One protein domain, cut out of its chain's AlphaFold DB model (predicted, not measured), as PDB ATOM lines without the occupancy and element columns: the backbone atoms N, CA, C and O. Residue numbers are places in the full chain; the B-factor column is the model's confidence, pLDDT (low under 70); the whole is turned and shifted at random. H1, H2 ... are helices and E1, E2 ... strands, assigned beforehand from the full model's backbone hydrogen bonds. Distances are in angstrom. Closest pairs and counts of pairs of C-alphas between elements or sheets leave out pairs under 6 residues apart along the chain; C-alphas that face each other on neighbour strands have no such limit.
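AT A GLANCE: This is residues 247 to 329 of the 1113 residues of the protein "Tetratricopeptide repeat protein" of Symploca sp. SIO2E6 (UniProt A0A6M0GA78). Two small strand hairpins, E1 with E2 and E4 with E5, meet through E1 and E4 in a loose strand body, and helix H1 packs on E4 and E5 from another side. The long link from E5 to H1 passes E5, and H2 follows H1 at the far end. The printed part has 83 residues, with named elements in the order E1 E2 E3 E4 E5 H1 H2. The class is mixed, helices and strands, with 38 residues in named elements, under half. The whole is compact, with a radius of gyration of the C-alphas of 12.7 A and spans of 32 by 30 by 23 A.

HOW THE PARTS SIT: E1, residues 247 to 249, and E2, residues 254 to 256, form an antiparallel hairpin; N 249 and O 254 are 2.9 A apart, within hydrogen-bond range. E3, residues 267 to 269, pairs with no named strand. E4, residues 277 to 281, and E5, residues 287 to 291, form the second antiparallel hairpin, with N 280 and O 288 at 2.8 A. The closest C-alphas of E1 and E4 are those of Ala 247 and Ile 281, 5.5 A. Residues 288 to 289 of E5 also pair antiparallel with residues 301 to 302. The closest C-alphas of E4 and H1, residues 308 to 318, are those of Ile 281 and Phe 315, 6.9 A. H2, residues 322 to 329, and H1 meet only through their link. In both helices every O i to N i+4 pair is within hydrogen-bond range.

IN THESE COORDINATES: E1 begins at C-alpha 247, (186.952, 197.933, 198.544). E4 measures 13.0 A, E5 13.4 A and H1 14.9 A. H2 ends at C-alpha 329, (188.532, 210.498, 219.490).

THE WHOLE: The two C-alphas farthest apart, of Ser 251 and Gln 329, are 36.2 A apart. The printed part has no cut. The link from E5 to H1, 16 residues, is long. Confidence is under 70 at residue 273 and residues 304 to 329.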
ATOM      1  N   ALA A 247     188.233 198.164 199.208       90.94
ATOM      2  CA  ALA A 247     186.952 197.933 198.544       90.94
ATOM      3  C   ALA A 247     186.783 196.455 198.176       90.94
ATOM      4  O   ALA A 247     187.754 195.705 198.080       90.94
ATOM      5  N   TRP A 248     185.543 196.039 197.926       93.12
ATOM      6  CA  TRP A 248     185.237 194.691 197.444       93.12
ATOM      7  C   TRP A 248     184.977 194.677 195.932       93.12
ATOM      8  O   TRP A 248     184.088 195.371 195.434       93.12
ATOM      9  N   ASP A 249     185.715 193.865 195.175       92.69
ATOM     10  CA  ASP A 249     185.424 193.618 193.760       92.69
ATOM     11  C   ASP A 249     184.522 192.387 193.627       92.69
ATOM     12  O   ASP A 249     184.990 191.247 193.638       92.69
ATOM     13  N   SER A 250     183.217 192.620 193.460       86.12
ATOM     14  CA  SER A 250     182.217 191.555 193.314       86.12
ATOM     15  C   SER A 250     182.437 190.653 192.099       86.12
ATOM     16  O   SER A 250     181.891 189.558 192.072       86.12
ATOM     17  N   SER A 251     183.184 191.099 191.081       86.50
ATOM     18  CA  SER A 251     183.438 190.298 189.878       86.50
ATOM     19  C   SER A 251     184.611 189.340 190.058       86.50
ATOM     20  O   SER A 251     184.584 188.222 189.547       86.50
ATOM     21  N   LYS A 252     185.639 189.774 190.791       85.69
ATOM     22  CA  LYS A 252     186.846 188.980 191.038       85.69
ATOM     23  C   LYS A 252     186.758 188.177 192.331       85.69
ATOM     24  O   LYS A 252     187.463 187.184 192.444       85.69
ATOM     25  N   HIS A 253     185.910 188.592 193.274       88.06
ATOM     26  CA  HIS A 253     185.887 188.119 194.661       88.06
ATOM     27  C   HIS A 253     187.206 188.401 195.405       88.06
ATOM     28  O   HIS A 253     187.745 187.538 196.091       88.06
ATOM     29  N   TYR A 254     187.729 189.621 195.240       91.06
ATOM     30  CA  TYR A 254     188.952 190.106 195.890       91.06
ATOM     31  C   TYR A 254     188.682 191.395 196.659       91.06
ATOM     32  O   TYR A 254     187.889 192.238 196.228       91.06
ATOM     33  N   LEU A 255     189.439 191.595 197.737       94.56
ATOM     34  CA  LEU A 255     189.663 192.924 198.291       94.56
ATOM     35  C   LEU A 255     190.628 193.681 197.372       94.56
ATOM     36  O   LEU A 255     191.672 193.159 196.976       94.56
ATOM     37  N   VAL A 256     190.265 194.900 197.002       94.56
ATOM     38  CA  VAL A 256     190.990 195.737 196.041       94.56
ATOM     39  C   VAL A 256     191.198 197.133 196.609       94.56
ATOM     40  O   VAL A 256     190.495 197.561 197.527       94.56
ATOM     41  N   GLU A 257     192.126 197.881 196.024       93.19
ATOM     42  CA  GLU A 257     192.243 199.311 196.297       93.19
ATOM     43  C   GLU A 257     190.892 200.025 196.061       93.19
ATOM     44  O   GLU A 257     190.233 199.787 195.035       93.19
ATOM     45  N   PRO A 258     190.479 200.958 196.940       88.38
ATOM     46  CA  PRO A 258     189.193 201.649 196.805       88.38
ATOM     47  C   PRO A 258     189.049 202.503 195.543       88.38
ATOM     48  O   PRO A 258     187.941 202.823 195.117       88.38
ATOM     49  N   TYR A 259     190.165 202.877 194.927       85.94
ATOM     50  CA  TYR A 259     190.213 203.803 193.807       85.94
ATOM     51  C   TYR A 259     190.747 203.111 192.541       85.94
ATOM     52  O   TYR A 259     191.459 202.108 192.606       85.94
ATOM     53  N   LEU A 260     190.460 203.669 191.362       87.06
ATOM     54  CA  LEU A 260     190.908 203.119 190.072       87.06
ATOM     55  C   LEU A 260     192.443 202.998 189.999       87.06
ATOM     56  O   LEU A 260     193.103 204.003 190.234       87.06
ATOM     57  N   PRO A 261     193.029 201.839 189.656       91.94
ATOM     58  CA  PRO A 261     192.415 200.798 188.834       91.94
ATOM     59  C   PRO A 261     191.830 199.609 189.616       91.94
ATOM     60  O   PRO A 261     191.557 198.580 189.001       91.94
ATOM     61  N   HIS A 262     191.616 199.730 190.932       92.00
ATOM     62  CA  HIS A 262     191.166 198.631 191.794       92.00
ATOM     63  C   HIS A 262     192.128 197.437 191.759       92.00
ATOM     64  O   HIS A 262     191.741 196.300 191.460       92.00
ATOM     65  N   THR A 263     193.410 197.704 192.023       94.31
ATOM     66  CA  THR A 263     194.423 196.649 192.101       94.31
ATOM     67  C   THR A 263     194.067 195.696 193.245       94.31
ATOM     68  O   THR A 263     193.744 196.174 194.334       94.31
ATOM     69  N   PRO A 264     194.094 194.368 193.034       95.81
ATOM     70  CA  PRO A 264     193.956 193.407 194.122       95.81
ATOM     71  C   PRO A 264     194.973 193.668 195.226       95.81
ATOM     72  O   PRO A 264     196.163 193.804 194.947       95.81
ATOM     73  N   ILE A 265     194.490 193.709 196.466       96.69
ATOM     74  CA  ILE A 265     195.356 193.730 197.638       96.69
ATOM     75  C   ILE A 265     196.120 192.406 197.680       96.69
ATOM     76  O   ILE A 265     195.529 191.338 197.521       96.69
ATOM     77  N   GLY A 266     197.436 192.481 197.833       97.06
ATOM     78  CA  GLY A 266     198.323 191.332 197.909       97.06
ATOM     79  C   GLY A 266     198.409 190.770 199.311       97.06
ATOM     80  O   GLY A 266     198.073 189.605 199.509       97.06
ATOM     81  N   ILE A 267     198.782 191.608 200.274       98.19
ATOM     82  CA  ILE A 267     198.789 191.260 201.696       98.19
ATOM     83  C   ILE A 267     197.852 192.229 202.406       98.19
ATOM     84  O   ILE A 267     198.026 193.444 202.306       98.19
ATOM     85  N   LEU A 268     196.830 191.692 203.070       95.75
ATOM     86  CA  LEU A 268     195.915 192.478 203.889       95.75
ATOM     87  C   LEU A 268     196.373 192.396 205.342       95.75
ATOM     88  O   LEU A 268     196.524 191.298 205.870       95.75
ATOM     89  N   HIS A 269     196.561 193.546 205.980       95.44
ATOM     90  CA  HIS A 269     197.113 193.646 207.324       95.44
ATOM     91  C   HIS A 269     196.096 194.304 208.263       95.44
ATOM     92  O   HIS A 269     195.707 195.465 208.093       95.44
ATOM     93  N   LEU A 270     195.640 193.548 209.264       91.75
ATOM     94  CA  LEU A 270     194.599 193.930 210.223       91.75
ATOM     95  C   LEU A 270     195.135 194.822 211.352       91.75
ATOM     96  O   LEU A 270     194.796 194.645 212.517       91.75
ATOM     97  N   THR A 271     195.965 195.806 211.020       80.88
ATOM     98  CA  THR A 271     196.520 196.796 211.956       80.88
ATOM     99  C   THR A 271     195.425 197.489 212.787       80.88
ATOM    100  O   THR A 271     194.411 197.893 212.218       80.88
ATOM    101  N   SER A 272     195.652 197.701 214.092       70.56
ATOM    102  CA  SER A 272     194.656 198.205 215.064       70.56
ATOM    103  C   SER A 272     193.504 197.208 215.325       70.56
ATOM    104  O   SER A 272     193.784 196.049 215.635       70.56
ATOM    105  N   THR A 273     192.234 197.624 215.264       67.38
ATOM    106  CA  THR A 273     191.072 196.796 215.628       67.38
ATOM    107  C   THR A 273     190.925 195.555 214.735       67.38
ATOM    108  O   THR A 273     190.748 195.648 213.520       67.38
ATOM    109  N   LYS A 274     190.935 194.362 215.349       77.31
ATOM    110  CA  LYS A 274     190.891 193.051 214.666       77.31
ATOM    111  C   LYS A 274     189.467 192.619 214.292       77.31
ATOM    112  O   LYS A 274     189.023 191.531 214.682       77.31
ATOM    113  N   HIS A 275     188.735 193.474 213.574       70.25
ATOM    114  CA  HIS A 275     187.353 193.204 213.162       70.25
ATOM    115  C   HIS A 275     187.241 191.872 212.406       70.25
ATOM    116  O   HIS A 275     188.114 191.506 211.622       70.25
ATOM    117  N   ASN A 276     186.153 191.140 212.641       76.25
ATOM    118  CA  ASN A 276     185.877 189.908 211.906       76.25
ATOM    119  C   ASN A 276     185.264 190.234 210.531       76.25
ATOM    120  O   ASN A 276     185.842 189.926 209.489       76.25
ATOM    121  N   ARG A 277     184.134 190.955 210.529       86.00
ATOM    122  CA  ARG A 277     183.475 191.477 209.325       86.00
ATOM    123  C   ARG A 277     183.371 192.995 209.383       86.00
ATOM    124  O   ARG A 277     183.224 193.557 210.463       86.00
ATOM    125  N   VAL A 278     183.432 193.630 208.219       85.38
ATOM    126  CA  VAL A 278     183.324 195.082 208.040       85.38
ATOM    127  C   VAL A 278     182.394 195.400 206.874       85.38
ATOM    128  O   VAL A 278     182.261 194.609 205.935       85.38
ATOM    129  N   GLN A 279     181.750 196.564 206.929       86.62
ATOM    130  CA  GLN A 279     180.962 197.079 205.814       86.62
ATOM    131  C   GLN A 279     181.889 197.778 204.818       86.62
ATOM    132  O   GLN A 279     182.582 198.732 205.162       86.62
ATOM    133  N   LEU A 280     181.917 197.282 203.583       86.75
ATOM    134  CA  LEU A 280     182.747 197.795 202.502       86.75
ATOM    135  C   LEU A 280     181.882 198.244 201.336       86.75
ATOM    136  O   LEU A 280     180.872 197.625 200.992       86.75
ATOM    137  N   ILE A 281     182.350 199.279 200.651       83.56
ATOM    138  CA  ILE A 281     181.807 199.657 199.358       83.56
ATOM    139  C   ILE A 281     182.459 198.828 198.261       83.56
ATOM    140  O   ILE A 281     183.678 198.658 198.190       83.56
ATOM    141  N   THR A 282     181.614 198.291 197.391       87.56
ATOM    142  CA  THR A 282     182.049 197.549 196.214       87.56
ATOM    143  C   THR A 282     182.546 198.483 195.115       87.56
ATOM    144  O   THR A 282     182.162 199.652 195.048       87.56
ATOM    145  N   THR A 283     183.319 197.956 194.167       87.94
ATOM    146  CA  THR A 283     183.742 198.694 192.957       87.94
ATOM    147  C   THR A 283     182.566 199.240 192.132       87.94
ATOM    148  O   THR A 283     182.710 200.234 191.424       87.94
ATOM    149  N   ASN A 284     181.372 198.656 192.288       84.56
ATOM    150  CA  ASN A 284     180.123 199.096 191.663       84.56
ATOM    151  C   ASN A 284     179.259 199.994 192.570       84.56
ATOM    152  O   ASN A 284     178.080 200.191 192.283       84.56
ATOM    153  N   LYS A 285     179.825 200.535 193.659       80.75
ATOM    154  CA  LYS A 285     179.158 201.441 194.610       80.75
ATOM    155  C   LYS A 285     177.925 200.849 195.307       80.75
ATOM    156  O   LYS A 285     176.957 201.549 195.570       80.75
ATOM    157  N   LYS A 286     177.962 199.558 195.621       83.06
ATOM    158  CA  LYS A 286     177.018 198.908 196.551       83.06
ATOM    159  C   LYS A 286     177.667 198.693 197.910       83.06
ATOM    160  O   LYS A 286     178.878 198.494 197.951       83.06
ATOM    161  N   LEU A 287     176.870 198.658 198.973       84.25
ATOM    162  CA  LEU A 287     177.337 198.308 200.311       84.25
ATOM    163  C   LEU A 287     177.234 196.794 200.540       84.25
ATOM    164  O   LEU A 287     176.199 196.183 200.267       84.25
ATOM    165  N   VAL A 288     178.311 196.192 201.035       87.25
ATOM    166  CA  VAL A 288     178.377 194.772 201.398       87.25
ATOM    167  C   VAL A 288     179.048 194.616 202.751       87.25
ATOM    168  O   VAL A 288     179.957 195.365 203.085       87.25
ATOM    169  N   GLU A 289     178.651 193.613 203.519       89.00
ATOM    170  CA  GLU A 289     179.401 193.192 204.702       89.00
ATOM    171  C   GLU A 289     180.320 192.026 204.319       89.00
ATOM    172  O   GLU A 289     179.846 191.008 203.808       89.00
ATOM    173  N   VAL A 290     181.624 192.140 204.574       88.75
ATOM    174  CA  VAL A 290     182.652 191.177 204.135       88.75
ATOM    175  C   VAL A 290     183.596 190.849 205.291       88.75
ATOM    176  O   VAL A 290     183.864 191.708 206.126       88.75
ATOM    177  N   THR A 291     184.103 189.613 205.357       89.38
ATOM    178  CA  THR A 291     185.192 189.275 206.291       89.38
ATOM    179  C   THR A 291     186.511 189.878 205.822       89.38
ATOM    180  O   THR A 291     186.833 189.815 204.637       89.38
ATOM    181  N   VAL A 292     187.270 190.449 206.756       88.81
ATOM    182  CA  VAL A 292     188.654 190.904 206.523       88.81
ATOM    183  C   VAL A 292     189.679 189.986 207.185       88.81
ATOM    184  O   VAL A 292     190.862 190.065 206.869       88.81
ATOM    185  N   ARG A 293     189.242 189.055 208.040       91.12
ATOM    186  CA  ARG A 293     190.072 187.921 208.459       91.12
ATOM    187  C   ARG A 293     190.194 186.911 207.327       91.12
ATOM    188  O   ARG A 293     189.283 186.787 206.501       91.12
ATOM    189  N   TYR A 294     191.307 186.184 207.325       92.25
ATOM    190  CA  TYR A 294     191.526 185.121 206.360       92.25
ATOM    191  C   TYR A 294     190.396 184.089 206.415       92.25
ATOM    192  O   TYR A 294     190.013 183.605 207.479       92.25
ATOM    193  N   ALA A 295     189.884 183.750 205.239       86.00
ATOM    194  CA  ALA A 295     188.979 182.640 205.023       86.00
ATOM    195  C   ALA A 295     189.331 182.006 203.675       86.00
ATOM    196  O   ALA A 295     189.657 182.712 202.717       86.00
ATOM    197  N   SER A 296     189.229 180.680 203.577       80.75
ATOM    198  CA  SER A 296     189.473 179.958 202.317       80.75
ATOM    199  C   SER A 296     188.553 180.431 201.184       80.75
ATOM    200  O   SER A 296     188.933 180.372 200.012       80.75
ATOM    201  N   GLN A 297     187.367 180.940 201.534       81.25
ATOM    202  CA  GLN A 297     186.443 181.639 200.648       81.25
ATOM    203  C   GLN A 297     185.840 182.845 201.376       81.25
ATOM    204  O   GLN A 297     185.330 182.721 202.489       81.25
ATOM    205  N   ILE A 298     185.890 184.017 200.740       83.19
ATOM    206  CA  ILE A 298     185.309 185.251 201.276       83.19
ATOM    207  C   ILE A 298     183.909 185.429 200.687       83.19
ATOM    208  O   ILE A 298     183.755 185.743 199.505       83.19
ATOM    209  N   GLU A 299     182.885 185.249 201.521       83.31
ATOM    210  CA  GLU A 299     181.488 185.441 201.128       83.31
ATOM    211  C   GLU A 299     180.952 186.813 201.585       83.31
ATOM    212  O   GLU A 299     180.830 187.063 202.797       83.31
ATOM    213  N   PRO A 300     180.619 187.721 200.644       85.69
ATOM    214  CA  PRO A 300     179.990 188.996 200.963       85.69
ATOM    215  C   PRO A 300     178.498 188.804 201.274       85.69
ATOM    216  O   PRO A 300     177.810 188.014 200.631       85.69
ATOM    217  N   ARG A 301     177.975 189.572 202.233       85.88
ATOM    218  CA  ARG A 301     176.534 189.690 202.498       85.88
ATOM    219  C   ARG A 301     176.043 191.010 201.917       85.88
ATOM    220  O   ARG A 301     176.524 192.068 202.323       85.88
ATOM    221  N   GLU A 302     175.123 190.954 200.955       78.44
ATOM    222  CA  GLU A 302     174.476 192.162 200.429       78.44
ATOM    223  C   GLU A 302     173.540 192.755 201.489       78.44
ATOM    224  O   GLU A 302     172.736 192.044 202.095       78.44
ATOM    225  N   LEU A 303     173.649 194.065 201.714       76.06
ATOM    226  CA  LEU A 303     172.755 194.809 202.595       76.06
ATOM    227  C   LEU A 303     171.647 195.432 201.726       76.06
ATOM    228  O   LEU A 303     171.892 196.392 200.991       76.06
ATOM    229  N   ASN A 304     170.449 194.833 201.749       50.66
ATOM    230  CA  ASN A 304     169.293 195.289 200.965       50.66
ATOM    231  C   ASN A 304     168.769 196.651 201.471       50.66
ATOM    232  O   ASN A 304     168.770 196.897 202.672       50.66
ATOM    233  N   ASP A 305     168.298 197.493 200.542       51.81
ATOM    234  CA  ASP A 305     167.704 198.833 200.750       51.81
ATOM    235  C   ASP A 305     168.647 199.987 201.141       51.81
ATOM    236  O   ASP A 305     168.270 200.910 201.862       51.81
ATOM    237  N   SER A 306     169.862 200.026 200.589       54.00
ATOM    238  CA  SER A 306     170.678 201.245 200.655       54.00
ATOM    239  C   SER A 306     170.277 202.224 199.540       54.00
ATOM    240  O   SER A 306     170.589 202.028 198.366       54.00
ATOM    241  N   THR A 307     169.556 203.295 199.894       60.88
ATOM    242  CA  THR A 307     169.347 204.443 198.995       60.88
ATOM    243  C   THR A 307     170.700 205.041 198.585       60.88
ATOM    244  O   THR A 307     171.709 204.843 199.263       60.88
ATOM    245  N   GLU A 308     170.752 205.794 197.481       60.66
ATOM    246  CA  GLU A 308     171.993 206.448 197.026       60.66
ATOM    247  C   GLU A 308     172.609 207.337 198.129       60.66
ATOM    248  O   GLU A 308     173.831 207.420 198.256       60.66
ATOM    249  N   ASP A 309     171.765 207.901 199.000       59.38
ATOM    250  CA  ASP A 309     172.172 208.631 200.201       59.38
ATOM    251  C   ASP A 309     172.784 207.731 201.281       59.38
ATOM    252  O   ASP A 309     173.798 208.111 201.853       59.38
ATOM    253  N   VAL A 310     172.253 206.528 201.533       62.62
ATOM    254  CA  VAL A 310     172.854 205.560 202.475       62.62
ATOM    255  C   VAL A 310     174.215 205.088 201.970       62.62
ATOM    256  O   VAL A 310     175.167 205.048 202.739       62.62
ATOM    257  N   VAL A 311     174.351 204.805 200.672       61.16
ATOM    258  CA  VAL A 311     175.655 204.469 200.072       61.16
ATOM    259  C   VAL A 311     176.624 205.645 200.190       61.16
ATOM    260  O   VAL A 311     177.802 205.453 200.480       61.16
ATOM    261  N   ARG A 312     176.146 206.874 199.977       61.59
ATOM    262  CA  ARG A 312     176.957 208.087 200.107       61.59
ATOM    263  C   ARG A 312     177.375 208.350 201.554       61.59
ATOM    264  O   ARG A 312     178.520 208.739 201.761       61.59
ATOM    265  N   GLN A 313     176.494 208.135 202.528       60.22
ATOM    266  CA  GLN A 313     176.810 208.253 203.953       60.22
ATOM    267  C   GLN A 313     177.772 207.157 204.389       60.22
ATOM    268  O   GLN A 313     178.822 207.485 204.921       60.22
ATOM    269  N   ALA A 314     177.527 205.899 204.021       59.88
ATOM    270  CA  ALA A 314     178.464 204.805 204.254       59.88
ATOM    271  C   ALA A 314     179.824 205.065 203.580       59.88
ATOM    272  O   ALA A 314     180.861 204.728 204.133       59.88
ATOM    273  N   PHE A 315     179.863 205.725 202.416       60.31
ATOM    274  CA  PHE A 315     181.116 206.138 201.769       60.31
ATOM    275  C   PHE A 315     181.833 207.237 202.546       60.31
ATOM    276  O   PHE A 315     183.060 207.238 202.604       60.31
ATOM    277  N   ILE A 316     181.089 208.169 203.141       58.06
ATOM    278  CA  ILE A 316     181.626 209.212 204.018       58.06
ATOM    279  C   ILE A 316     182.101 208.607 205.347       58.06
ATOM    280  O   ILE A 316     183.163 208.995 205.814       58.06
ATOM    281  N   GLU A 317     181.378 207.648 205.921       57.81
ATOM    282  CA  GLU A 317     181.696 206.947 207.173       57.81
ATOM    283  C   GLU A 317     182.878 205.986 207.006       57.81
ATOM    284  O   GLU A 317     183.833 206.062 207.777       57.81
ATOM    285  N   GLN A 318     182.908 205.188 205.932       58.19
ATOM    286  CA  GLN A 318     184.058 204.365 205.544       58.19
ATOM    287  C   GLN A 318     185.292 205.245 205.278       58.19
ATOM    288  O   GLN A 318     186.404 204.844 205.612       58.19
ATOM    289  N   ARG A 319     185.113 206.463 204.728       53.06
ATOM    290  CA  ARG A 319     186.172 207.486 204.556       53.06
ATOM    291  C   ARG A 319     186.530 208.278 205.811       53.06
ATOM    292  O   ARG A 319     187.544 208.971 205.805       53.06
ATOM    293  N   ARG A 320     185.680 208.253 206.831       50.16
ATOM    294  CA  ARG A 320     185.923 208.867 208.140       50.16
ATOM    295  C   ARG A 320     186.413 207.845 209.151       50.16
ATOM    296  O   ARG A 320     186.652 208.244 210.280       50.16
ATOM    297  N   ASN A 321     186.512 206.569 208.768       50.00
ATOM    298  CA  ASN A 321     186.768 205.425 209.636       50.00
ATOM    299  C   ASN A 321     186.187 205.668 211.034       50.00
ATOM    300  O   ASN A 321     186.919 205.674 212.017       50.00
ATOM    301  N   SER A 322     184.904 206.042 211.100       45.38
ATOM    302  CA  SER A 322     184.350 206.774 212.242       45.38
ATOM    303  C   SER A 322     184.383 205.985 213.534       45.38
ATOM    304  O   SER A 322     184.360 206.627 214.558       45.38
ATOM    305  N   GLU A 323     184.525 204.659 213.519       43.75
ATOM    306  CA  GLU A 323     184.747 203.845 214.722       43.75
ATOM    307  C   GLU A 323     186.206 203.810 215.176       43.75
ATOM    308  O   GLU A 323     186.450 203.676 216.363       43.75
ATOM    309  N   ILE A 324     187.183 203.959 214.278       43.78
ATOM    310  CA  ILE A 324     188.602 204.102 214.638       43.78
ATOM    311  C   ILE A 324     188.895 205.561 214.957       43.78
ATOM    312  O   ILE A 324     189.556 205.832 215.941       43.78
ATOM    313  N   ILE A 325     188.345 206.513 214.206       43.03
ATOM    314  CA  ILE A 325     188.337 207.924 214.571       43.03
ATOM    315  C   ILE A 325     187.513 208.133 215.838       43.03
ATOM    316  O   ILE A 325     187.969 208.904 216.651       43.03
ATOM    317  N   GLN A 326     186.394 207.448 216.092       39.75
ATOM    318  CA  GLN A 326     185.705 207.510 217.389       39.75
ATOM    319  C   GLN A 326     186.414 206.691 218.444       39.75
ATOM    320  O   GLN A 326     186.425 207.163 219.551       39.75
ATOM    321  N   ALA A 327     187.046 205.551 218.194       40.06
ATOM    322  CA  ALA A 327     187.847 204.891 219.225       40.06
ATOM    323  C   ALA A 327     189.043 205.778 219.587       40.06
ATOM    324  O   ALA A 327     189.309 205.969 220.761       40.06
ATOM    325  N   ILE A 328     189.668 206.429 218.598       39.78
ATOM    326  CA  ILE A 328     190.790 207.362 218.754       39.78
ATOM    327  C   ILE A 328     190.336 208.727 219.322       39.78
ATOM    328  O   ILE A 328     191.041 209.284 220.151       39.78
ATOM    329  N   GLN A 329     189.153 209.253 218.971       38.97
ATOM    330  CA  GLN A 329     188.532 210.498 219.490       38.97
ATOM    331  C   GLN A 329     187.735 210.279 220.784       38.97
ATOM    332  O   GLN A 329     187.476 211.226 221.516       38.97
TER     333      GLN A 329